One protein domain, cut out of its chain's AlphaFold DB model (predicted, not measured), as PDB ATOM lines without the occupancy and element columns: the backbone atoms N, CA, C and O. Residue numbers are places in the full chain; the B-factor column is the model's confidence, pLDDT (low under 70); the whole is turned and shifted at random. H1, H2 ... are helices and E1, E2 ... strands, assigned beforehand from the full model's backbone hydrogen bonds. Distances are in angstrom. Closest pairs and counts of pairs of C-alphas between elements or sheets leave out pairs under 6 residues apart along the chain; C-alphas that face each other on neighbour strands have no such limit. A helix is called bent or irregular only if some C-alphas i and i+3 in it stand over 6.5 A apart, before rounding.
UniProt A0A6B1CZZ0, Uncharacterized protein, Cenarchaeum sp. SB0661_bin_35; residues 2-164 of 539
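AT A GLANCE: This is residues 2 to 164 of the 539 residues of an uncharacterized protein of Cenarchaeum sp. SB0661_bin_35 (UniProt A0A6B1CZZ0). A compact body of short, mostly crossing helices is gathered round H5, with a two-strand ribbon, E1 and E2, covering one side by way of E1. At another side H4 and the long H9 cross, and residues 157 to 164, of which 157 to 161 belong to H9, stick out as an arm. The 163 printed residues hold nine named helices and two named strands, in the order E1 H1 H2 H3 E2 H4 H5 H6 H7 H8 H9, and the class is mostly helix. The sheet is antiparallel; the radius of gyration of the C-alphas is 15.5 A and the spans are 53 by 37 by 29 A.

IN THESE COORDINATES: E1, residues 2 to 7, begins at C-alpha 2 (-12.278, -10.732, -0.649), and E2 is residues 47 to 54. H1 is residues 9 to 17, H2 20 to 27 and H3 33 to 39. H4, residues 71 to 82, is 19.4 A long; H5 is 94 to 103, H6 106 to 112, H7 121 to 130 and H8 137 to 141. H9, residues 144 to 161, is 26.4 A long and ends at C-alpha 161 (-15.320, -15.442, 29.868). H2 and H4 are irregular: C-alphas 21 and 24 are 8.2 A apart, and 74 and 77 are 7.3 A apart.

HOW THE PARTS SIT: In the sheet, N 4 and O 52 are 2.9 A apart and N 6 and O 48 2.8 A, within hydrogen-bond range. E2 bends by 93 degrees at residue 51, and its residues 53 to 54 pair antiparallel with residues 83 to 84. The closest C-alphas of E1 and H5 are those of Lys 6 and Ile 96, 4.4 A. H5 touches H7, about perpendicular at 75 degrees, closest at Ala 98 and Leu 130, 5.0 A between C-alphas. H5 only just touches H1 and H3, with 3 pairs of C-alphas within 8 A each. H7 only just touches H2, with 3 such pairs. H9 touches H5 with residues 144 to 146 alone, and H8 with residues 146 to 151 alone. With residues 148 to 153 alone H9 touches H4, about perpendicular at 74 degrees, closest at Ala 76 and Thr 148, 5.1 A between C-alphas. H6 touches no helix but is near H5. Every O i to N i+4 pair is within hydrogen-bond range in H1, H3, H5 and H6; the counts are 2 of 4 in H2, 4 of 8 in H4, 5 of 6 in H7, 13 of 14 in H9 and 0 of 1 in H8, where 2 of 2 O i to N i+3 pairs are.

THE WHOLE: The C-alphas farthest apart, of Gly 41 and Asn 163, are 54.5 A apart. The printed part has no cut; the links E2 to H4 and H4 to H5 are long. The pLDDT is under 70 at residues 66 to 71, 117 and 132 to 137.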
ATOM      1  N   THR A   2     -13.163 -11.766  -0.092       91.12
ATOM      2  CA  THR A   2     -12.278 -10.732  -0.649       91.12
ATOM      3  C   THR A   2     -11.226 -10.387   0.393       91.12
ATOM      4  O   THR A   2     -11.565 -10.264   1.569       91.12
ATOM      5  N   LYS A   3      -9.959 -10.248  -0.006       94.25
ATOM      6  CA  LYS A   3      -8.903  -9.801   0.906       94.25
ATOM      7  C   LYS A   3      -9.102  -8.327   1.249       94.25
ATOM      8  O   LYS A   3      -9.302  -7.496   0.362       94.25
ATOM      9  N   LEU A   4      -9.070  -8.002   2.540       96.50
ATOM     10  CA  LEU A   4      -9.051  -6.615   2.983       96.50
ATOM     11  C   LEU A   4      -7.696  -6.007   2.606       96.50
ATOM     12  O   LEU A   4      -6.655  -6.644   2.774       96.50
ATOM     13  N   CYS A   5      -7.702  -4.771   2.121       96.75
ATOM     14  CA  CYS A   5      -6.479  -4.011   1.887       96.75
ATOM     15  C   CYS A   5      -6.238  -3.003   3.020       96.75
ATOM     16  O   CYS A   5      -7.113  -2.728   3.837       96.75
ATOM     17  N   LYS A   6      -5.046  -2.419   3.034       96.31
ATOM     18  CA  LYS A   6      -4.704  -1.225   3.811       96.31
ATOM     19  C   LYS A   6      -4.125  -0.165   2.896       96.31
ATOM     20  O   LYS A   6      -3.636  -0.506   1.819       96.31
ATOM     21  N   PHE A   7      -4.147   1.094   3.318       96.56
ATOM     22  CA  PHE A   7      -3.423   2.126   2.584       96.56
ATOM     23  C   PHE A   7      -1.913   1.858   2.620       96.56
ATOM     24  O   PHE A   7      -1.381   1.380   3.625       96.56
ATOM     25  N   THR A   8      -1.213   2.187   1.533       95.88
ATOM     26  CA  THR A   8       0.249   2.314   1.582       95.88
ATOM     27  C   THR A   8       0.630   3.446   2.535       95.88
ATOM     28  O   THR A   8      -0.163   4.356   2.800       95.88
ATOM     29  N   TYR A   9       1.860   3.407   3.053       91.88
ATOM     30  CA  TYR A   9       2.357   4.455   3.947       91.88
ATOM     31  C   TYR A   9       2.229   5.847   3.309       91.88
ATOM     32  O   TYR A   9       1.746   6.781   3.951       91.88
ATOM     33  N   ASP A  10       2.586   5.968   2.030       92.62
ATOM     34  CA  ASP A  10       2.535   7.236   1.301       92.62
ATOM     35  C   ASP A  10       1.099   7.738   1.123       92.62
ATOM     36  O   ASP A  10       0.825   8.903   1.416       92.62
ATOM     37  N   ALA A  11       0.159   6.860   0.752       94.88
ATOM     38  CA  ALA A  11      -1.249   7.227   0.615       94.88
ATOM     39  C   ALA A  11      -1.864   7.679   1.947       94.88
ATOM     40  O   ALA A  11      -2.502   8.731   2.015       94.88
ATOM     41  N   TYR A  12      -1.617   6.936   3.032       93.75
ATOM     42  CA  TYR A  12      -2.090   7.315   4.364       93.75
ATOM     43  C   TYR A  12      -1.533   8.679   4.798       93.75
ATOM     44  O   TYR A  12      -2.269   9.545   5.279       93.75
ATOM     45  N   ARG A  13      -0.224   8.900   4.614       92.06
ATOM     46  CA  ARG A  13       0.437  10.155   5.001       92.06
ATOM     47  C   ARG A  13      -0.010  11.328   4.143       92.06
ATOM     48  O   ARG A  13      -0.110  12.438   4.668       92.06
ATOM     49  N   TRP A  14      -0.288  11.096   2.863       94.25
ATOM     50  CA  TRP A  14      -0.842  12.111   1.980       94.25
ATOM     51  C   TRP A  14      -2.243  12.528   2.432       94.25
ATOM     52  O   TRP A  14      -2.459  13.723   2.631       94.25
ATOM     53  N   LEU A  15      -3.148  11.576   2.705       93.69
ATOM     54  CA  LEU A  15      -4.484  11.885   3.234       93.69
ATOM     55  C   LEU A  15      -4.384  12.693   4.531       93.69
ATOM     56  O   LEU A  15      -5.009  13.742   4.662       93.69
ATOM     57  N   ALA A  16      -3.526  12.254   5.456       90.88
ATOM     58  CA  ALA A  16      -3.344  12.916   6.742       90.88
ATOM     59  C   ALA A  16      -2.839  14.362   6.634       90.88
ATOM     60  O   ALA A  16      -3.216  15.202   7.444       90.88
ATOM     61  N   ARG A  17      -1.997  14.673   5.642       91.88
ATOM     62  CA  ARG A  17      -1.460  16.029   5.434       91.88
ATOM     63  C   ARG A  17      -2.388  16.936   4.633       91.88
ATOM     64  O   ARG A  17      -2.228  18.151   4.698       91.88
ATOM     65  N   ASN A  18      -3.322  16.368   3.874       93.00
ATOM     66  CA  ASN A  18      -4.162  17.108   2.936       93.00
ATOM     67  C   ASN A  18      -5.648  17.106   3.328       93.00
ATOM     68  O   ASN A  18      -6.492  17.376   2.478       93.00
ATOM     69  N   VAL A  19      -5.983  16.855   4.601       91.56
ATOM     70  CA  VAL A  19      -7.371  16.921   5.100       91.56
ATOM     71  C   VAL A  19      -8.011  18.270   4.779       91.56
ATOM     72  O   VAL A  19      -9.087  18.310   4.193       91.56
ATOM     73  N   GLU A  20      -7.328  19.372   5.105       90.38
ATOM     74  CA  GLU A  20      -7.825  20.738   4.876       90.38
ATOM     75  C   GLU A  20      -8.112  21.034   3.403       90.38
ATOM     76  O   GLU A  20      -9.091  21.704   3.084       90.38
ATOM     77  N   ARG A  21      -7.283  20.503   2.498       91.38
ATOM     78  CA  ARG A  21      -7.439  20.702   1.053       91.38
ATOM     79  C   ARG A  21      -8.588  19.888   0.465       91.38
ATOM     80  O   ARG A  21      -9.125  20.274  -0.563       91.38
ATOM     81  N   ASN A  22      -8.969  18.796   1.123       91.88
ATOM     82  CA  ASN A  22      -9.959  17.841   0.633       91.88
ATOM     83  C   ASN A  22     -11.223  17.805   1.504       91.88
ATOM     84  O   ASN A  22     -11.927  16.799   1.526       91.88
ATOM     85  N   ILE A  23     -11.536  18.887   2.231       90.19
ATOM     86  CA  ILE A  23     -12.717  18.951   3.112       90.19
ATOM     87  C   ILE A  23     -14.004  18.576   2.368       90.19
ATOM     88  O   ILE A  23     -14.847  17.891   2.941       90.19
ATOM     89  N   GLU A  24     -14.141  18.981   1.104       90.56
ATOM     90  CA  GLU A  24     -15.332  18.698   0.296       90.56
ATOM     91  C   GLU A  24     -15.579  17.190   0.147       90.56
ATOM     92  O   GLU A  24     -16.707  16.740   0.352       90.56
ATOM     93  N   TYR A  25     -14.517  16.398  -0.052       93.25
ATOM     94  CA  TYR A  25     -14.588  14.932  -0.073       93.25
ATOM     95  C   TYR A  25     -15.032  14.360   1.272       93.25
ATOM     96  O   TYR A  25     -15.769  13.387   1.318       93.25
ATOM     97  N   TYR A  26     -14.621  14.961   2.389       92.38
ATOM     98  CA  TYR A  26     -15.049  14.495   3.710       92.38
ATOM     99  C   TYR A  26     -16.493  14.871   4.054       92.38
ATOM    100  O   TYR A  26     -17.067  14.288   4.972       92.38
ATOM    101  N   THR A  27     -17.078  15.836   3.340       90.19
ATOM    102  CA  THR A  27     -18.475  16.255   3.510       90.19
ATOM    103  C   THR A  27     -19.445  15.598   2.532       90.19
ATOM    104  O   THR A  27     -20.645  15.588   2.809       90.19
ATOM    105  N   ASP A  28     -18.951  15.047   1.422       92.50
ATOM    106  CA  ASP A  28     -19.762  14.346   0.430       92.50
ATOM    107  C   ASP A  28     -19.876  12.847   0.772       92.50
ATOM    108  O   ASP A  28     -18.901  12.115   0.628       92.50
ATOM    109  N   PRO A  29     -21.062  12.335   1.158       91.81
ATOM    110  CA  PRO A  29     -21.244  10.921   1.502       91.81
ATOM    111  C   PRO A  29     -20.969   9.941   0.348       91.81
ATOM    112  O   PRO A  29     -20.944   8.730   0.586       91.81
ATOM    113  N   HIS A  30     -20.813  10.432  -0.883       94.19
ATOM    114  CA  HIS A  30     -20.531   9.646  -2.082       94.19
ATOM    115  C   HIS A  30     -19.107   9.844  -2.623       94.19
ATOM    116  O   HIS A  30     -18.807   9.374  -3.721       94.19
ATOM    117  N   ALA A  31     -18.231  10.493  -1.852       94.31
ATOM    118  CA  ALA A  31     -16.847  10.719  -2.230       94.31
ATOM    119  C   ALA A  31     -16.076   9.411  -2.485       94.31
ATOM    120  O   ALA A  31     -16.117   8.467  -1.693       94.31
ATOM    121  N   ASP A  32     -15.315   9.392  -3.581       94.31
ATOM    122  CA  ASP A  32     -14.459   8.274  -3.983       94.31
ATOM    123  C   ASP A  32     -12.990   8.593  -3.660       94.31
ATOM    124  O   ASP A  32     -12.267   9.221  -4.438       94.31
ATOM    125  N   PHE A  33     -12.554   8.186  -2.465       94.69
ATOM    126  CA  PHE A  33     -11.171   8.356  -2.013       94.69
ATOM    127  C   PHE A  33     -10.149   7.552  -2.830       94.69
ATOM    128  O   PHE A  33      -9.081   8.096  -3.109       94.69
ATOM    129  N   PRO A  34     -10.416   6.294  -3.238       93.44
ATOM    130  CA  PRO A  34      -9.569   5.605  -4.205       93.44
ATOM    131  C   PRO A  34      -9.314   6.427  -5.470       93.44
ATOM    132  O   PRO A  34      -8.159   6.561  -5.870       93.44
ATOM    133  N   LYS A  35     -10.354   7.029  -6.063       92.62
ATOM    134  CA  LYS A  35     -10.194   7.900  -7.233       92.62
ATOM    135  C   LYS A  35      -9.353   9.139  -6.919       92.62
ATOM    136  O   LYS A  35      -8.421   9.421  -7.661       92.62
ATOM    137  N   LEU A  36      -9.615   9.817  -5.797       93.44
ATOM    138  CA  LEU A  36      -8.812  10.965  -5.347       93.44
ATOM    139  C   LEU A  36      -7.313  10.631  -5.264       93.44
ATOM    140  O   LEU A  36      -6.479  11.424  -5.687       93.44
ATOM    141  N   LEU A  37      -6.971   9.457  -4.728       92.81
ATOM    142  CA  LEU A  37      -5.579   9.025  -4.570       92.81
ATOM    143  C   LEU A  37      -4.925   8.603  -5.889       92.81
ATOM    144  O   LEU A  37      -3.714   8.725  -6.010       92.81
ATOM    145  N   ILE A  38      -5.696   8.091  -6.851       89.38
ATOM    146  CA  ILE A  38      -5.196   7.742  -8.191       89.38
ATOM    147  C   ILE A  38      -4.951   9.008  -9.018       89.38
ATOM    148  O   ILE A  38      -3.945   9.096  -9.720       89.38
ATOM    149  N   ASP A  39      -5.861   9.979  -8.931       87.88
ATOM    150  CA  ASP A  39      -5.750  11.257  -9.642       87.88
ATOM    151  C   ASP A  39      -4.599  12.115  -9.073       87.88
ATOM    152  O   ASP A  39      -4.008  12.939  -9.778       87.88
ATOM    153  N   GLU A  40      -4.217  11.880  -7.813       83.31
ATOM    154  CA  GLU A  40      -2.995  12.404  -7.210       83.31
ATOM    155  C   GLU A  40      -1.760  11.710  -7.814       83.31
ATOM    156  O   GLU A  40      -1.266  10.691  -7.328       83.31
ATOM    157  N   GLY A  41      -1.209  12.306  -8.872       74.06
ATOM    158  CA  GLY A  41      -0.101  11.743  -9.655       74.06
ATOM    159  C   GLY A  41       1.202  11.442  -8.890       74.06
ATOM    160  O   GLY A  41       2.129  10.883  -9.478       74.06
ATOM    161  N   SER A  42       1.303  11.795  -7.602       79.25
ATOM    162  CA  SER A  42       2.431  11.438  -6.731       79.25
ATOM    163  C   SER A  42       2.300  10.058  -6.059       79.25
ATOM    164  O   SER A  42       3.310   9.513  -5.605       79.25
ATOM    165  N   ILE A  43       1.106   9.450  -6.035       86.44
ATOM    166  CA  ILE A  43       0.846   8.152  -5.391       86.44
ATOM    167  C   ILE A  43       0.817   7.047  -6.452       86.44
ATOM    168  O   ILE A  43      -0.156   6.869  -7.175       86.44
ATOM    169  N   LYS A  44       1.895   6.257  -6.535       81.19
ATOM    170  CA  LYS A  44       2.013   5.166  -7.525       81.19
ATOM    171  C   LYS A  44       1.103   3.974  -7.230       81.19
ATOM    172  O   LYS A  44       0.560   3.366  -8.145       81.19
ATOM    173  N   GLU A  45       0.968   3.626  -5.955       90.69
ATOM    174  CA  GLU A  45       0.116   2.544  -5.469       90.69
ATOM    175  C   GLU A  45      -0.484   2.974  -4.130       90.69
ATOM    176  O   GLU A  45       0.239   3.328  -3.195       90.69
ATOM    177  N   TYR A  46      -1.816   2.987  -4.037       93.38
ATOM    178  CA  TYR A  46      -2.498   3.516  -2.855       93.38
ATOM    179  C   TYR A  46      -2.835   2.447  -1.812       93.38
ATOM    180  O   TYR A  46      -3.122   2.795  -0.669       93.38
ATOM    181  N   LYS A  47      -2.807   1.155  -2.163       95.69
ATOM    182  CA  LYS A  47      -3.223   0.068  -1.269       95.69
ATOM    183  C   LYS A  47      -2.339  -1.170  -1.372       95.69
ATOM    184  O   LYS A  47      -1.781  -1.436  -2.422       95.69
ATOM    185  N   THR A  48      -2.301  -1.956  -0.301       96.44
ATOM    186  CA  THR A  48      -1.671  -3.287  -0.248       96.44
ATOM    187  C   THR A  48      -2.617  -4.287   0.402       96.44
ATOM    188  O   THR A  48      -3.318  -3.923   1.351       96.44
ATOM    189  N   GLU A  49      -2.619  -5.539  -0.050       95.94
ATOM    190  CA  GLU A  49      -3.413  -6.601   0.578       95.94
ATOM    191  C   GLU A  49      -2.939  -6.915   2.006       95.94
ATOM    192  O   GLU A  49      -1.780  -6.709   2.371       95.94
ATOM    193  N   THR A  50      -3.866  -7.396   2.833       95.94
ATOM    194  CA  THR A  50      -3.610  -7.877   4.196       95.94
ATOM    195  C   THR A  50      -3.973  -9.354   4.308       95.94
ATOM    196  O   THR A  50      -4.625  -9.916   3.429       95.94
ATOM    197  N   ASP A  51      -3.631  -9.990   5.427       94.38
ATOM    198  CA  ASP A  51      -4.048 -11.372   5.689       94.38
ATOM    199  C   ASP A  51      -5.538 -11.505   6.054       94.38
ATOM    200  O   ASP A  51      -6.084 -12.612   6.019       94.38
ATOM    201  N   ILE A  52      -6.217 -10.385   6.323       96.56
ATOM    202  CA  ILE A  52      -7.613 -10.325   6.768       96.56
ATOM    203  C   ILE A  52      -8.554 -10.605   5.592       96.56
ATOM    204  O   ILE A  52      -8.416 -10.043   4.501       96.56
ATOM    205  N   THR A  53      -9.543 -11.465   5.820       96.75
ATOM    206  CA  THR A  53     -10.535 -11.867   4.819       96.75
ATOM    207  C   THR A  53     -11.905 -11.301   5.164       96.75
ATOM    208  O   THR A  53     -12.381 -11.442   6.285       96.75
ATOM    209  N   ILE A  54     -12.567 -10.696   4.178       96.00
ATOM    210  CA  ILE A  54     -13.928 -10.185   4.322       96.00
ATOM    211  C   ILE A  54     -14.930 -11.308   4.002       96.00
ATOM    212  O   ILE A  54     -15.047 -11.757   2.850       96.00
ATOM    213  N   LYS A  55     -15.658 -11.752   5.031       92.62
ATOM    214  CA  LYS A  55     -16.752 -12.731   4.995       92.62
ATOM    215  C   LYS A  55     -18.106 -12.016   5.095       92.62
ATOM    216  O   LYS A  55     -18.724 -11.981   6.149       92.62
ATOM    217  N   GLY A  56     -18.572 -11.451   3.982       87.38
ATOM    218  CA  GLY A  56     -19.862 -10.751   3.906       87.38
ATOM    219  C   GLY A  56     -19.708  -9.258   3.632       87.38
ATOM    220  O   GLY A  56     -18.729  -8.840   3.017       87.38
ATOM    221  N   SER A  57     -20.693  -8.461   4.046       88.19
ATOM    222  CA  SER A  57     -20.625  -7.002   3.936       88.19
ATOM    223  C   SER A  57     -20.031  -6.402   5.204       88.19
ATOM    224  O   SER A  57     -20.458  -6.742   6.301       88.19
ATOM    225  N   ILE A  58     -19.097  -5.469   5.035       92.12
ATOM    226  CA  ILE A  58     -18.597  -4.598   6.109       92.12
ATOM    227  C   ILE A  58     -19.104  -3.157   5.956       92.12
ATOM    228  O   ILE A  58     -18.631  -2.277   6.663       92.12
ATOM    229  N   ASP A  59     -20.039  -2.906   5.034       90.19
ATOM    230  CA  ASP A  59     -20.700  -1.606   4.884       90.19
ATOM    231  C   ASP A  59     -21.798  -1.449   5.947       90.19
ATOM    232  O   ASP A  59     -22.753  -2.232   6.005       90.19
ATOM    233  N   LEU A  60     -21.641  -0.442   6.808       91.38
ATOM    234  CA  LEU A  60     -22.547  -0.169   7.919       91.38
ATOM    235  C   LEU A  60     -23.692   0.739   7.478       91.38
ATOM    236  O   LEU A  60     -23.490   1.803   6.891       91.38
ATOM    237  N   LYS A  61     -24.920   0.394   7.872       89.38
ATOM    238  CA  LYS A  61     -26.088   1.234   7.587       89.38
ATOM    239  C   LYS A  61     -26.016   2.544   8.383       89.38
ATOM    240  O   LYS A  61     -25.864   2.486   9.609       89.38
ATOM    241  N   PRO A  62     -26.161   3.713   7.729       85.62
ATOM    242  CA  PRO A  62     -26.232   5.005   8.405       85.62
ATOM    243  C   PRO A  62     -27.342   5.078   9.468       85.62
ATOM    244  O   PRO A  62     -28.377   4.420   9.324       85.62
ATOM    245  N   PRO A  63     -27.182   5.904  10.519       81.00
ATOM    246  CA  PRO A  63     -28.249   6.133  11.488       81.00
ATOM    247  C   PRO A  63     -29.476   6.776  10.822       81.00
ATOM    248  O   PRO A  63     -29.347   7.703  10.029       81.00
ATOM    249  N   ILE A  64     -30.675   6.313  11.196       71.12
ATOM    250  CA  ILE A  64     -31.955   6.753  10.604       71.12
ATOM    251  C   ILE A  64     -32.227   8.248  10.867       71.12
ATOM    252  O   ILE A  64     -32.858   8.917  10.054       71.12
ATOM    253  N   ASN A  65     -31.782   8.779  12.011       73.44
ATOM    254  CA  ASN A  65     -31.889  10.195  12.372       73.44
ATOM    255  C   ASN A  65     -30.867  10.579  13.461       73.44
ATOM    256  O   ASN A  65     -30.218   9.710  14.052       73.44
ATOM    257  N   GLU A  66     -30.742  11.881  13.758       63.78
ATOM    258  CA  GLU A  66     -29.788  12.397  14.757       63.78
ATOM    259  C   GLU A  66     -30.001  11.786  16.155       63.78
ATOM    260  O   GLU A  66     -29.032  11.484  16.855       63.78
ATOM    261  N   ASN A  67     -31.255  11.508  16.525       62.03
ATOM    262  CA  ASN A  67     -31.621  10.937  17.822       62.03
ATOM    263  C   ASN A  67     -31.226   9.460  17.973       62.03
ATOM    264  O   ASN A  67     -31.199   8.967  19.094       62.03
ATOM    265  N   LYS A  68     -30.882   8.752  16.888       64.25
ATOM    266  CA  LYS A  68     -30.494   7.327  16.892       64.25
ATOM    267  C   LYS A  68     -29.015   7.085  16.562       64.25
ATOM    268  O   LYS A  68     -28.615   5.969  16.243       64.25
ATOM    269  N   ARG A  69     -28.154   8.104  16.670       67.69
ATOM    270  CA  ARG A  69     -26.701   7.951  16.424       67.69
ATOM    271  C   ARG A  69     -25.997   6.986  17.386       67.69
ATOM    272  O   ARG A  69     -24.982   6.399  17.022       67.69
ATOM    273  N   HIS A  70     -26.516   6.823  18.602       60.34
ATOM    274  CA  HIS A  70     -25.941   5.935  19.618       60.34
ATOM    275  C   HIS A  70     -26.304   4.460  19.387       60.34
ATOM    276  O   HIS A  70     -25.481   3.596  19.647       60.34
ATOM    277  N   THR A  71     -27.465   4.168  18.790       63.78
ATOM    278  CA  THR A  71     -27.866   2.798  18.412       63.78
ATOM    279  C   THR A  71     -27.179   2.300  17.137       63.78
ATOM    280  O   THR A  71     -27.396   1.170  16.718       63.78
ATOM    281  N   ALA A  72     -26.354   3.129  16.489       70.69
ATOM    282  CA  ALA A  72     -25.640   2.753  15.271       70.69
ATOM    283  C   ALA A  72     -24.566   1.672  15.509       70.69
ATOM    284  O   ALA A  72     -24.157   1.018  14.551       70.69
ATOM    285  N   ASP A  73     -24.151   1.478  16.768       78.69
ATOM    286  CA  ASP A  73     -23.209   0.437  17.206       78.69
ATOM    287  C   ASP A  73     -23.852  -0.971  17.264       78.69
ATOM    288  O   ASP A  73     -23.138  -1.948  17.442       78.69
ATOM    289  N   ILE A  74     -25.171  -1.121  17.046       82.50
ATOM    290  CA  ILE A  74     -25.847  -2.441  17.008       82.50
ATOM    291  C   ILE A  74     -25.273  -3.356  15.909       82.50
ATOM    292  O   ILE A  74     -25.255  -4.569  16.059       82.50
ATOM    293  N   GLN A  75     -24.747  -2.782  14.824       90.06
ATOM    294  CA  GLN A  75     -24.145  -3.523  13.705       90.06
ATOM    295  C   GLN A  75     -22.701  -3.987  13.986       90.06
ATOM    296  O   GLN A  75     -22.036  -4.519  13.098       90.06
ATOM    297  N   ALA A  76     -22.179  -3.741  15.192       91.38
ATOM    298  CA  ALA A  76     -20.780  -3.993  15.516       91.38
ATOM    299  C   ALA A  76     -20.403  -5.480  15.454       91.38
ATOM    300  O   ALA A  76     -19.317  -5.798  14.974       91.38
ATOM    301  N   LEU A  77     -21.286  -6.383  15.899       93.31
ATOM    302  CA  LEU A  77     -21.022  -7.826  15.850       93.31
ATOM    303  C   LEU A  77     -20.946  -8.343  14.413       93.31
ATOM    304  O   LEU A  77     -20.003  -9.056  14.085       93.31
ATOM    305  N   ASP A  78     -21.867  -7.924  13.541       93.75
ATOM    306  CA  ASP A  78     -21.831  -8.279  12.116       93.75
ATOM    307  C   ASP A  78     -20.528  -7.799  11.461       93.75
ATOM    308  O   ASP A  78     -19.854  -8.557  10.765       93.75
ATOM    309  N   PHE A  79     -20.133  -6.554  11.742       95.19
ATOM    310  CA  PHE A  79     -18.887  -5.971  11.245       95.19
ATOM    311  C   PHE A  79     -17.642  -6.713  11.752       95.19
ATOM    312  O   PHE A  79     -16.726  -6.985  10.978       95.19
ATOM    313  N   TYR A  80     -17.613  -7.064  13.039       95.06
ATOM    314  CA  TYR A  80     -16.532  -7.832  13.656       95.06
ATOM    315  C   TYR A  80     -16.419  -9.239  13.055       95.06
ATOM    316  O   TYR A  80     -15.334  -9.641  12.634       95.06
ATOM    317  N   ASN A  81     -17.540  -9.954  12.939       94.94
ATOM    318  CA  ASN A  81     -17.594 -11.316  12.409       94.94
ATOM    319  C   ASN A  81     -17.257 -11.384  10.911       94.94
ATOM    320  O   ASN A  81     -16.735 -12.395  10.439       94.94
ATOM    321  N   ALA A  82     -17.516 -10.311  10.159       96.00
ATOM    322  CA  ALA A  82     -17.167 -10.224   8.747       96.00
ATOM    323  C   ALA A  82     -15.656 -10.047   8.494       96.00
ATOM    324  O   ALA A  82     -15.214 -10.275   7.369       96.00
ATOM    325  N   LEU A  83     -14.855  -9.659   9.494       96.44
ATOM    326  CA  LEU A  83     -13.417  -9.380   9.367       96.44
ATOM    327  C   LEU A  83     -12.559 -10.538   9.903       96.44
ATOM    328  O   LEU A  83     -11.860 -10.424  10.911       96.44
ATOM    329  N   GLU A  84     -12.584 -11.666   9.199       95.25
ATOM    330  CA  GLU A  84     -11.858 -12.871   9.600       95.25
ATOM    331  C   GLU A  84     -10.336 -12.675   9.555       95.25
ATOM    332  O   GLU A  84      -9.771 -12.232   8.555       95.25
ATOM    333  N   GLY A  85      -9.657 -13.058  10.639       93.00
ATOM    334  CA  GLY A  85      -8.207 -12.905  10.783       93.00
ATOM    335  C   GLY A  85      -7.777 -11.524  11.288       93.00
ATOM    336  O   GLY A  85      -6.585 -11.288  11.484       93.00
ATOM    337  N   MET A  86      -8.719 -10.608  11.543       94.75
ATOM    338  CA  MET A  86      -8.419  -9.360  12.237       94.75
ATOM    339  C   MET A  86      -8.131  -9.640  13.717       94.75
ATOM    340  O   MET A  86      -8.883 -10.330  14.398       94.75
ATOM    341  N   THR A  87      -7.020  -9.108  14.218       92.00
ATOM    342  CA  THR A  87      -6.540  -9.303  15.591       92.00
ATOM    343  C   THR A  87      -6.508  -7.962  16.318       92.00
ATOM    344  O   THR A  87      -6.434  -6.922  15.661       92.00
ATOM    345  N   PRO A  88      -6.440  -7.942  17.660       88.94
ATOM    346  CA  PRO A  88      -6.198  -6.718  18.425       88.94
ATOM    347  C   PRO A  88      -5.018  -5.873  17.919       88.94
ATOM    348  O   PRO A  88      -5.050  -4.650  17.994       88.94
ATOM    349  N   ARG A  89      -3.975  -6.513  17.370       87.94
ATOM    350  CA  ARG A  89      -2.826  -5.818  16.780       87.94
ATOM    351  C   ARG A  89      -3.223  -5.091  15.496       87.94
ATOM    352  O   ARG A  89      -3.034  -3.880  15.408       87.94
ATOM    353  N   THR A  90      -3.802  -5.805  14.534       91.56
ATOM    354  CA  THR A  90      -4.189  -5.221  13.240       91.56
ATOM    355  C   THR A  90      -5.347  -4.227  13.384       91.56
ATOM    356  O   THR A  90      -5.384  -3.222  12.683       91.56
ATOM    357  N   ALA A  91      -6.213  -4.405  14.387       89.75
ATOM    358  CA  ALA A  91      -7.260  -3.462  14.791       89.75
ATOM    359  C   ALA A  91      -6.752  -2.176  15.473       89.75
ATOM    360  O   ALA A  91      -7.546  -1.383  15.984       89.75
ATOM    361  N   THR A  92      -5.435  -1.957  15.497       87.50
ATOM    362  CA  THR A  92      -4.812  -0.693  15.921       87.50
ATOM    363  C   THR A  92      -3.921  -0.072  14.849       87.50
ATOM    364  O   THR A  92      -3.370   1.003  15.083       87.50
ATOM    365  N   GLU A  93      -3.781  -0.709  13.681       90.12
ATOM    366  CA  GLU A  93      -2.974  -0.194  12.572       90.12
ATOM    367  C   GLU A  93      -3.720   0.949  11.859       90.12
ATOM    368  O   GLU A  93      -4.788   0.711  11.280       90.12
ATOM    369  N   PRO A  94      -3.196   2.193  11.881       90.44
ATOM    370  CA  PRO A  94      -3.884   3.344  11.301       90.44
ATOM    371  C   PRO A  94      -4.181   3.186   9.809       90.44
ATOM    372  O   PRO A  94      -5.223   3.638   9.350       90.44
ATOM    373  N   GLU A  95      -3.310   2.517   9.058       93.44
ATOM    374  CA  GLU A  95      -3.453   2.296   7.620       93.44
ATOM    375  C   GLU A  95      -4.610   1.346   7.288       93.44
ATOM    376  O   GLU A  95      -5.308   1.559   6.294       93.44
ATOM    377  N   ILE A  96      -4.835   0.320   8.122       95.06
ATOM    378  CA  ILE A  96      -5.972  -0.605   7.994       95.06
ATOM    379  C   ILE A  96      -7.262   0.139   8.334       95.06
ATOM    380  O   ILE A  96      -8.197   0.163   7.534       95.06
ATOM    381  N   LEU A  97      -7.310   0.785   9.504       94.25
ATOM    382  CA  LEU A  97      -8.515   1.473   9.969       94.25
ATOM    383  C   LEU A  97      -8.898   2.623   9.037       94.25
ATOM    384  O   LEU A  97     -10.063   2.749   8.666       94.25
ATOM    385  N   ALA A  98      -7.926   3.428   8.599       94.50
ATOM    386  CA  ALA A  98      -8.170   4.499   7.643       94.50
ATOM    387  C   ALA A  98      -8.670   3.948   6.308       94.50
ATOM    388  O   ALA A  98      -9.618   4.508   5.764       94.50
ATOM    389  N   TYR A  99      -8.110   2.845   5.805       96.44
ATOM    390  CA  TYR A  99      -8.621   2.218   4.587       96.44
ATOM    391  C   TYR A  99     -10.087   1.813   4.743       96.44
ATOM    392  O   TYR A  99     -10.918   2.196   3.921       96.44
ATOM    393  N   ILE A 100     -10.441   1.139   5.843       96.56
ATOM    394  CA  ILE A 100     -11.834   0.770   6.113       96.56
ATOM    395  C   ILE A 100     -12.734   2.016   6.181       96.56
ATOM    396  O   ILE A 100     -13.798   2.052   5.560       96.56
ATOM    397  N   ASN A 101     -12.290   3.053   6.894       95.56
ATOM    398  CA  ASN A 101     -13.048   4.284   7.112       95.56
ATOM    399  C   ASN A 101     -13.324   5.062   5.821       95.56
ATOM    400  O   ASN A 101     -14.406   5.624   5.677       95.56
ATOM    401  N   HIS A 102     -12.357   5.129   4.905       95.88
ATOM    402  CA  HIS A 102     -12.482   5.901   3.666       95.88
ATOM    403  C   HIS A 102     -13.116   5.098   2.528       95.88
ATOM    404  O   HIS A 102     -13.809   5.678   1.702       95.88
ATOM    405  N   VAL A 103     -12.885   3.783   2.466       95.25
ATOM    406  CA  VAL A 103     -13.330   2.956   1.331       95.25
ATOM    407  C   VAL A 103     -14.686   2.306   1.584       95.25
ATOM    408  O   VAL A 103     -15.506   2.256   0.675       95.25
ATOM    409  N   TYR A 104     -14.944   1.825   2.802       95.19
ATOM    410  CA  TYR A 104     -16.186   1.105   3.112       95.19
ATOM    411  C   TYR A 104     -17.139   1.931   3.971       95.19
ATOM    412  O   TYR A 104     -18.332   1.965   3.705       95.19
ATOM    413  N   LEU A 105     -16.626   2.618   4.994       95.19
ATOM    414  CA  LEU A 105     -17.466   3.266   6.007       95.19
ATOM    415  C   LEU A 105     -17.612   4.777   5.822       95.19
ATOM    416  O   LEU A 105     -18.110   5.446   6.727       95.19
ATOM    417  N   HIS A 106     -17.199   5.332   4.681       94.81
ATOM    418  CA  HIS A 106     -17.171   6.782   4.504       94.81
ATOM    419  C   HIS A 106     -18.574   7.385   4.609       94.81
ATOM    420  O   HIS A 106     -18.826   8.224   5.475       94.81
ATOM    421  N   LYS A 107     -19.518   6.857   3.823       92.69
ATOM    422  CA  LYS A 107     -20.933   7.241   3.866       92.69
ATOM    423  C   LYS A 107     -21.505   7.151   5.282       92.69
ATOM    424  O   LYS A 107     -22.126   8.093   5.769       92.69
ATOM    425  N   TYR A 108     -21.274   6.028   5.962       91.94
ATOM    426  CA  TYR A 108     -21.688   5.826   7.351       91.94
ATOM    427  C   TYR A 108     -21.111   6.896   8.289       91.94
ATOM    428  O   TYR A 108     -21.850   7.491   9.079       91.94
ATOM    429  N   GLY A 109     -19.810   7.167   8.169       90.56
ATOM    430  CA  GLY A 109     -19.085   8.172   8.936       90.56
ATOM    431  C   GLY A 109     -19.670   9.570   8.763       90.56
ATOM    432  O   GLY A 109     -19.931  10.232   9.764       90.56
ATOM    433  N   VAL A 110     -19.971   9.980   7.526       90.44
ATOM    434  CA  VAL A 110     -20.563  11.296   7.224       90.44
ATOM    435  C   VAL A 110     -21.935  11.458   7.883       90.44
ATOM    436  O   VAL A 110     -22.222  12.495   8.473       90.44
ATOM    437  N   TYR A 111     -22.797  10.439   7.862       88.44
ATOM    438  CA  TYR A 111     -24.111  10.542   8.513       88.44
ATOM    439  C   TYR A 111     -24.046  10.454  10.045       88.44
ATOM    440  O   TYR A 111     -24.850  11.081  10.749       88.44
ATOM    441  N   ARG A 112     -23.113   9.662  10.584       85.62
ATOM    442  CA  ARG A 112     -22.968   9.462  12.031       85.62
ATOM    443  C   ARG A 112     -22.249  10.626  12.708       85.62
ATOM    444  O   ARG A 112     -22.708  11.082  13.757       85.62
ATOM    445  N   TRP A 113     -21.192  11.132  12.086       84.62
ATOM    446  CA  TRP A 113     -20.385  12.265  12.529       84.62
ATOM    447  C   TRP A 113     -20.326  13.326  11.423       84.62
ATOM    448  O   TRP A 113     -19.282  13.498  10.795       84.62
ATOM    449  N   PRO A 114     -21.438  14.044  11.169       80.81
ATOM    450  CA  PRO A 114     -21.498  15.020  10.090       80.81
ATOM    451  C   PRO A 114     -20.447  16.112  10.293       80.81
ATOM    452  O   PRO A 114     -20.504  16.829  11.302       80.81
ATOM    453  N   PRO A 115     -19.514  16.276   9.342       73.19
ATOM    454  CA  PRO A 115     -18.533  17.341   9.392       73.19
ATOM    455  C   PRO A 115     -19.244  18.686   9.176       73.19
ATOM    456  O   PRO A 115     -19.542  19.091   8.055       73.19
ATOM    457  N   ARG A 116     -19.587  19.383  10.266       72.50
ATOM    458  CA  ARG A 116     -20.169  20.735  10.209       72.50
ATOM    459  C   ARG A 116     -19.044  21.760  10.060       72.50
ATOM    460  O   ARG A 116     -17.987  21.589  10.662       72.50
ATOM    461  N   LYS A 117     -19.273  22.843   9.301       65.69
ATOM    462  CA  LYS A 117     -18.326  23.968   9.205       65.69
ATOM    463  C   LYS A 117     -18.112  24.567  10.602       65.69
ATOM    464  O   LYS A 117     -18.964  25.291  11.111       65.69
ATOM    465  N   SER A 118     -16.997  24.213  11.233       71.56
ATOM    466  CA  SER A 118     -16.560  24.689  12.543       71.56
ATOM    467  C   SER A 118     -15.036  24.754  12.576       71.56
ATOM    468  O   SER A 118     -14.353  24.085  11.798       71.56
ATOM    469  N   ASN A 119     -14.493  25.479  13.552       72.56
ATOM    470  CA  ASN A 119     -13.047  25.552  13.782       72.56
ATOM    471  C   ASN A 119     -12.429  24.199  14.210       72.56
ATOM    472  O   ASN A 119     -11.218  24.102  14.359       72.56
ATOM    473  N   THR A 120     -13.243  23.157  14.424       79.69
ATOM    474  CA  THR A 120     -12.819  21.810  14.850       79.69
ATOM    475  C   THR A 120     -12.991  20.744  13.764       79.69
ATOM    476  O   THR A 120     -12.718  19.571  14.012       79.69
ATOM    477  N   LEU A 121     -13.425  21.130  12.559       85.00
ATOM    478  CA  LEU A 121     -13.740  20.215  11.461       85.00
ATOM    479  C   LEU A 121     -12.572  19.285  11.095       85.00
ATOM    480  O   LEU A 121     -12.746  18.071  11.034       85.00
ATOM    481  N   VAL A 122     -11.377  19.846  10.914       87.50
ATOM    482  CA  VAL A 122     -10.165  19.087  10.565       87.50
ATOM    483  C   VAL A 122      -9.830  18.071  11.653       87.50
ATOM    484  O   VAL A 122      -9.633  16.899  11.355       87.50
ATOM    485  N   ALA A 123      -9.854  18.490  12.921       85.88
ATOM    486  CA  ALA A 123      -9.591  17.604  14.052       85.88
ATOM    487  C   ALA A 123     -10.614  16.456  14.135       85.88
ATOM    488  O   ALA A 123     -10.239  15.310  14.375       85.88
ATOM    489  N   ASN A 124     -11.896  16.734  13.877       86.69
ATOM    490  CA  ASN A 124     -12.928  15.697  13.815       86.69
ATOM    491  C   ASN A 124     -12.642  14.685  12.696       86.69
ATOM    492  O   ASN A 124     -12.729  13.478  12.927       86.69
ATOM    493  N   ILE A 125     -12.256  15.155  11.504       90.31
ATOM    494  CA  ILE A 125     -11.885  14.273  10.391       90.31
ATOM    495  C   ILE A 125     -10.664  13.419  10.764       90.31
ATOM    496  O   ILE A 125     -10.682  12.196  10.606       90.31
ATOM    497  N   GLU A 126      -9.626  14.037  11.329       89.75
ATOM    498  CA  GLU A 126      -8.421  13.342  11.788       89.75
ATOM    499  C   GLU A 126      -8.726  12.253  12.830       89.75
ATOM    500  O   GLU A 126      -8.082  11.201  12.835       89.75
ATOM    501  N   HIS A 127      -9.697  12.478  13.717       86.75
ATOM    502  CA  HIS A 127     -10.080  11.515  14.748       86.75
ATOM    503  C   HIS A 127     -10.909  10.350  14.202       86.75
ATOM    504  O   HIS A 127     -10.597   9.198  14.505       86.75
ATOM    505  N   HIS A 128     -11.923  10.631  13.383       90.25
ATOM    506  CA  HIS A 128     -12.863   9.615  12.909       90.25
ATOM    507  C   HIS A 128     -12.331   8.816  11.710       90.25
ATOM    508  O   HIS A 128     -12.479   7.593  11.688       90.25
ATOM    509  N   TRP A 129     -11.688   9.473  10.736       92.81
ATOM    510  CA  TRP A 129     -11.249   8.838   9.485       92.81
ATOM    511  C   TRP A 129      -9.796   8.367   9.523       92.81
ATOM    512  O   TRP A 129      -9.519   7.240   9.116       92.81
ATOM    513  N   LEU A 130      -8.869   9.190  10.017       89.38
ATOM    514  CA  LEU A 130      -7.422   8.917   9.937       89.38
ATOM    515  C   LEU A 130      -6.834   8.297  11.198       89.38
ATOM    516  O   LEU A 130      -5.756   7.703  11.148       89.38
ATOM    517  N   THR A 131      -7.544   8.421  12.316       74.31
ATOM    518  CA  THR A 131      -7.161   7.841  13.598       74.31
ATOM    519  C   THR A 131      -5.764   8.309  14.039       74.31
ATOM    520  O   THR A 131      -4.830   7.514  14.126       74.31
ATOM    521  N   LYS A 132      -5.603   9.625  14.265       67.19
ATOM    522  CA  LYS A 132      -4.318  10.285  14.587       67.19
ATOM    523  C   LYS A 132      -3.458   9.463  15.569       67.19
ATOM    524  O   LYS A 132      -3.757   9.363  16.758       67.19
ATOM    525  N   ALA A 133      -2.365   8.896  15.055       49.38
ATOM    526  CA  ALA A 133      -1.568   7.860  15.722       49.38
ATOM    527  C   ALA A 133      -0.919   8.277  17.060       49.38
ATOM    528  O   ALA A 133      -0.527   7.413  17.845       49.38
ATOM    529  N   SER A 134      -0.808   9.581  17.346       56.34
ATOM    530  CA  SER A 134      -0.255  10.089  18.610       56.34
ATOM    531  C   SER A 134      -1.162   9.833  19.821       56.34
ATOM    532  O   SER A 134      -0.701   9.953  20.952       56.34
ATOM    533  N   GLU A 135      -2.427   9.450  19.614       66.00
ATOM    534  CA  GLU A 135      -3.426   9.287  20.676       66.00
ATOM    535  C   GLU A 135      -4.142   7.932  20.559       66.00
ATOM    536  O   GLU A 135      -5.315   7.852  20.198       66.00
ATOM    537  N   ARG A 136      -3.435   6.837  20.883       65.31
ATOM    538  CA  ARG A 136      -3.961   5.455  20.787       65.31
ATOM    539  C   ARG A 136      -5.330   5.249  21.452       65.31
ATOM    540  O   ARG A 136      -6.106   4.434  20.975       65.31
ATOM    541  N   THR A 137      -5.656   5.989  22.510       68.75
ATOM    542  CA  THR A 137      -6.966   5.916  23.185       68.75
ATOM    543  C   THR A 137      -8.135   6.320  22.282       68.75
ATOM    544  O   THR A 137      -9.238   5.800  22.438       68.75
ATOM    545  N   LYS A 138      -7.907   7.188  21.288       75.44
ATOM    546  CA  LYS A 138      -8.944   7.626  20.343       75.44
ATOM    547  C   LYS A 138      -9.295   6.570  19.295       75.44
ATOM    548  O   LYS A 138     -10.395   6.631  18.748       75.44
ATOM    549  N   ILE A 139      -8.439   5.563  19.078       79.19
ATOM    550  CA  ILE A 139      -8.753   4.398  18.227       79.19
ATOM    551  C   ILE A 139     -10.034   3.712  18.720       79.19
ATOM    552  O   ILE A 139     -10.912   3.390  17.926       79.19
ATOM    553  N   TYR A 140     -10.163   3.533  20.037       77.62
ATOM    554  CA  TYR A 140     -11.247   2.759  20.649       77.62
ATOM    555  C   TYR A 140     -12.574   3.528  20.751       77.62
ATOM    556  O   TYR A 140     -13.638   2.925  20.912       77.62
ATOM    557  N   ARG A 141     -12.515   4.864  20.690       75.00
ATOM    558  CA  ARG A 141     -13.644   5.754  20.994       75.00
ATOM    559  C   ARG A 141     -14.166   6.509  19.779       75.00
ATOM    560  O   ARG A 141     -15.386   6.570  19.594       75.00
ATOM    561  N   GLU A 142     -13.249   7.075  19.000       80.50
ATOM    562  CA  GLU A 142     -13.546   8.047  17.949       80.50
ATOM    563  C   GLU A 142     -13.399   7.449  16.547       80.50
ATOM    564  O   GLU A 142     -14.215   7.751  15.684       80.50
ATOM    565  N   SER A 143     -12.419   6.572  16.303       87.94
ATOM    566  CA  SER A 143     -12.258   5.946  14.980       87.94
ATOM    567  C   SER A 143     -13.524   5.192  14.567       87.94
ATOM    568  O   SER A 143     -14.044   4.407  15.359       87.94
ATOM    569  N   ILE A 144     -13.999   5.392  13.333       90.94
ATOM    570  CA  ILE A 144     -15.251   4.788  12.845       90.94
ATOM    571  C   ILE A 144     -15.178   3.254  12.931       90.94
ATOM    572  O   ILE A 144     -15.947   2.627  13.662       90.94
ATOM    573  N   SER A 145     -14.231   2.648  12.211       91.75
ATOM    574  CA  SER A 145     -14.004   1.199  12.223       91.75
ATOM    575  C   SER A 145     -13.388   0.719  13.533       91.75
ATOM    576  O   SER A 145     -13.798  -0.323  14.036       91.75
ATOM    577  N   GLY A 146     -12.457   1.481  14.120       89.25
ATOM    578  CA  GLY A 146     -11.781   1.099  15.362       89.25
ATOM    579  C   GLY A 146     -12.769   0.913  16.511       89.25
ATOM    580  O   GLY A 146     -12.854  -0.169  17.085       89.25
ATOM    581  N   ARG A 147     -13.595   1.924  16.789       86.62
ATOM    582  CA  ARG A 147     -14.646   1.841  17.809       86.62
ATOM    583  C   ARG A 147     -15.599   0.673  17.545       86.62
ATOM    584  O   ARG A 147     -15.909  -0.067  18.475       86.62
ATOM    585  N   THR A 148     -16.048   0.518  16.298       89.56
ATOM    586  CA  THR A 148     -17.030  -0.510  15.910       89.56
ATOM    587  C   THR A 148     -16.469  -1.923  16.065       89.56
ATOM    588  O   THR A 148     -17.165  -2.812  16.541       89.56
ATOM    589  N   TRP A 149     -15.200  -2.145  15.726       91.25
ATOM    590  CA  TRP A 149     -14.566  -3.448  15.914       91.25
ATOM    591  C   TRP A 149     -14.336  -3.755  17.396       91.25
ATOM    592  O   TRP A 149     -14.662  -4.838  17.875       91.25
ATOM    593  N   TRP A 150     -13.797  -2.789  18.145       88.19
ATOM    594  CA  TRP A 150     -13.382  -2.997  19.530       88.19
ATOM    595  C   TRP A 150     -14.550  -3.196  20.501       88.19
ATOM    596  O   TRP A 150     -14.427  -4.000  21.425       88.19
ATOM    597  N   ILE A 151     -15.691  -2.530  20.287       86.81
ATOM    598  CA  ILE A 151     -16.892  -2.749  21.109       86.81
ATOM    599  C   ILE A 151     -17.419  -4.181  20.970       86.81
ATOM    600  O   ILE A 151     -17.751  -4.806  21.976       86.81
ATOM    601  N   ALA A 152     -17.414  -4.726  19.752       90.56
ATOM    602  CA  ALA A 152     -17.802  -6.105  19.488       90.56
ATOM    603  C   ALA A 152     -16.759  -7.103  19.997       90.56
ATOM    604  O   ALA A 152     -17.126  -8.072  20.650       90.56
ATOM    605  N   HIS A 153     -15.466  -6.841  19.787       89.88
ATOM    606  CA  HIS A 153     -14.400  -7.700  20.303       89.88
ATOM    607  C   HIS A 153     -14.498  -7.884  21.823       89.88
ATOM    608  O   HIS A 153     -14.448  -9.008  22.315       89.88
ATOM    609  N   ILE A 154     -14.695  -6.793  22.574       85.50
ATOM    610  CA  ILE A 154     -14.855  -6.875  24.031       85.50
ATOM    611  C   ILE A 154     -16.141  -7.599  24.418       85.50
ATOM    612  O   ILE A 154     -16.114  -8.388  25.362       85.50
ATOM    613  N   ALA A 155     -17.249  -7.350  23.718       88.69
ATOM    614  CA  ALA A 155     -18.504  -8.048  23.978       88.69
ATOM    615  C   ALA A 155     -18.330  -9.569  23.821       88.69
ATOM    616  O   ALA A 155     -18.724 -10.323  24.710       88.69
ATOM    617  N   THR A 156     -17.649 -10.003  22.757       91.62
ATOM    618  CA  THR A 156     -17.325 -11.411  22.496       91.62
ATOM    619  C   THR A 156     -16.422 -12.004  23.578       91.62
ATOM    620  O   THR A 156     -16.770 -13.020  24.171       91.62
ATOM    621  N   VAL A 157     -15.310 -11.341  23.913       89.88
ATOM    622  CA  VAL A 157     -14.365 -11.823  24.941       89.88
ATOM    623  C   VAL A 157     -15.027 -11.924  26.319       89.88
ATOM    624  O   VAL A 157     -14.785 -12.873  27.065       89.88
ATOM    625  N   ALA A 158     -15.880 -10.962  26.676       88.25
ATOM    626  CA  ALA A 158     -16.601 -10.995  27.942       88.25
ATOM    627  C   ALA A 158     -17.666 -12.102  27.973       88.25
ATOM    628  O   ALA A 158     -17.824 -12.754  29.004       88.25
ATOM    629  N   ALA A 159     -18.367 -12.339  26.861       92.31
ATOM    630  CA  ALA A 159     -19.339 -13.423  26.746       92.31
ATOM    631  C   ALA A 159     -18.669 -14.798  26.884       92.31
ATOM    632  O   ALA A 159     -19.138 -15.629  27.662       92.31
ATOM    633  N   GLU A 160     -17.524 -15.006  26.228       92.44
ATOM    634  CA  GLU A 160     -16.712 -16.223  26.368       92.44
ATOM    635  C   GLU A 160     -16.265 -16.433  27.822       92.44
ATOM    636  O   GLU A 160     -16.453 -17.509  28.389       92.44
ATOM    637  N   ALA A 161     -15.755 -15.383  28.473       90.81
ATOM    638  CA  ALA A 161     -15.320 -15.442  29.868       90.81
ATOM    639  C   ALA A 161     -16.468 -15.595  30.882       90.81
ATOM    640  O   ALA A 161     -16.224 -15.925  32.045       90.81
ATOM    641  N   SER A 162     -17.714 -15.359  30.463       90.06
ATOM    642  CA  SER A 162     -18.900 -15.485  31.313       90.06
ATOM    643  C   SER A 162     -19.314 -16.935  31.577       90.06
ATOM    644  O   SER A 162     -20.168 -17.167  32.433       90.06
ATOM    645  N   ASN A 163     -18.739 -17.901  30.848       89.88
ATOM    646  CA  ASN A 163     -19.127 -19.314  30.885       89.88
ATOM    647  C   ASN A 163     -20.641 -19.526  30.662       89.88
ATOM    648  O   ASN A 163     -21.273 -20.329  31.346       89.88
ATOM    649  N   GLY A 164     -21.223 -18.795  29.705       89.88
ATOM    650  CA  GLY A 164     -22.626 -18.940  29.302       89.88
ATOM    651  C   GLY A 164     -23.631 -18.147  30.140       89.88
ATOM    652  O   GLY A 164     -24.830 -18.391  30.031       89.88
TER     653      GLY A 164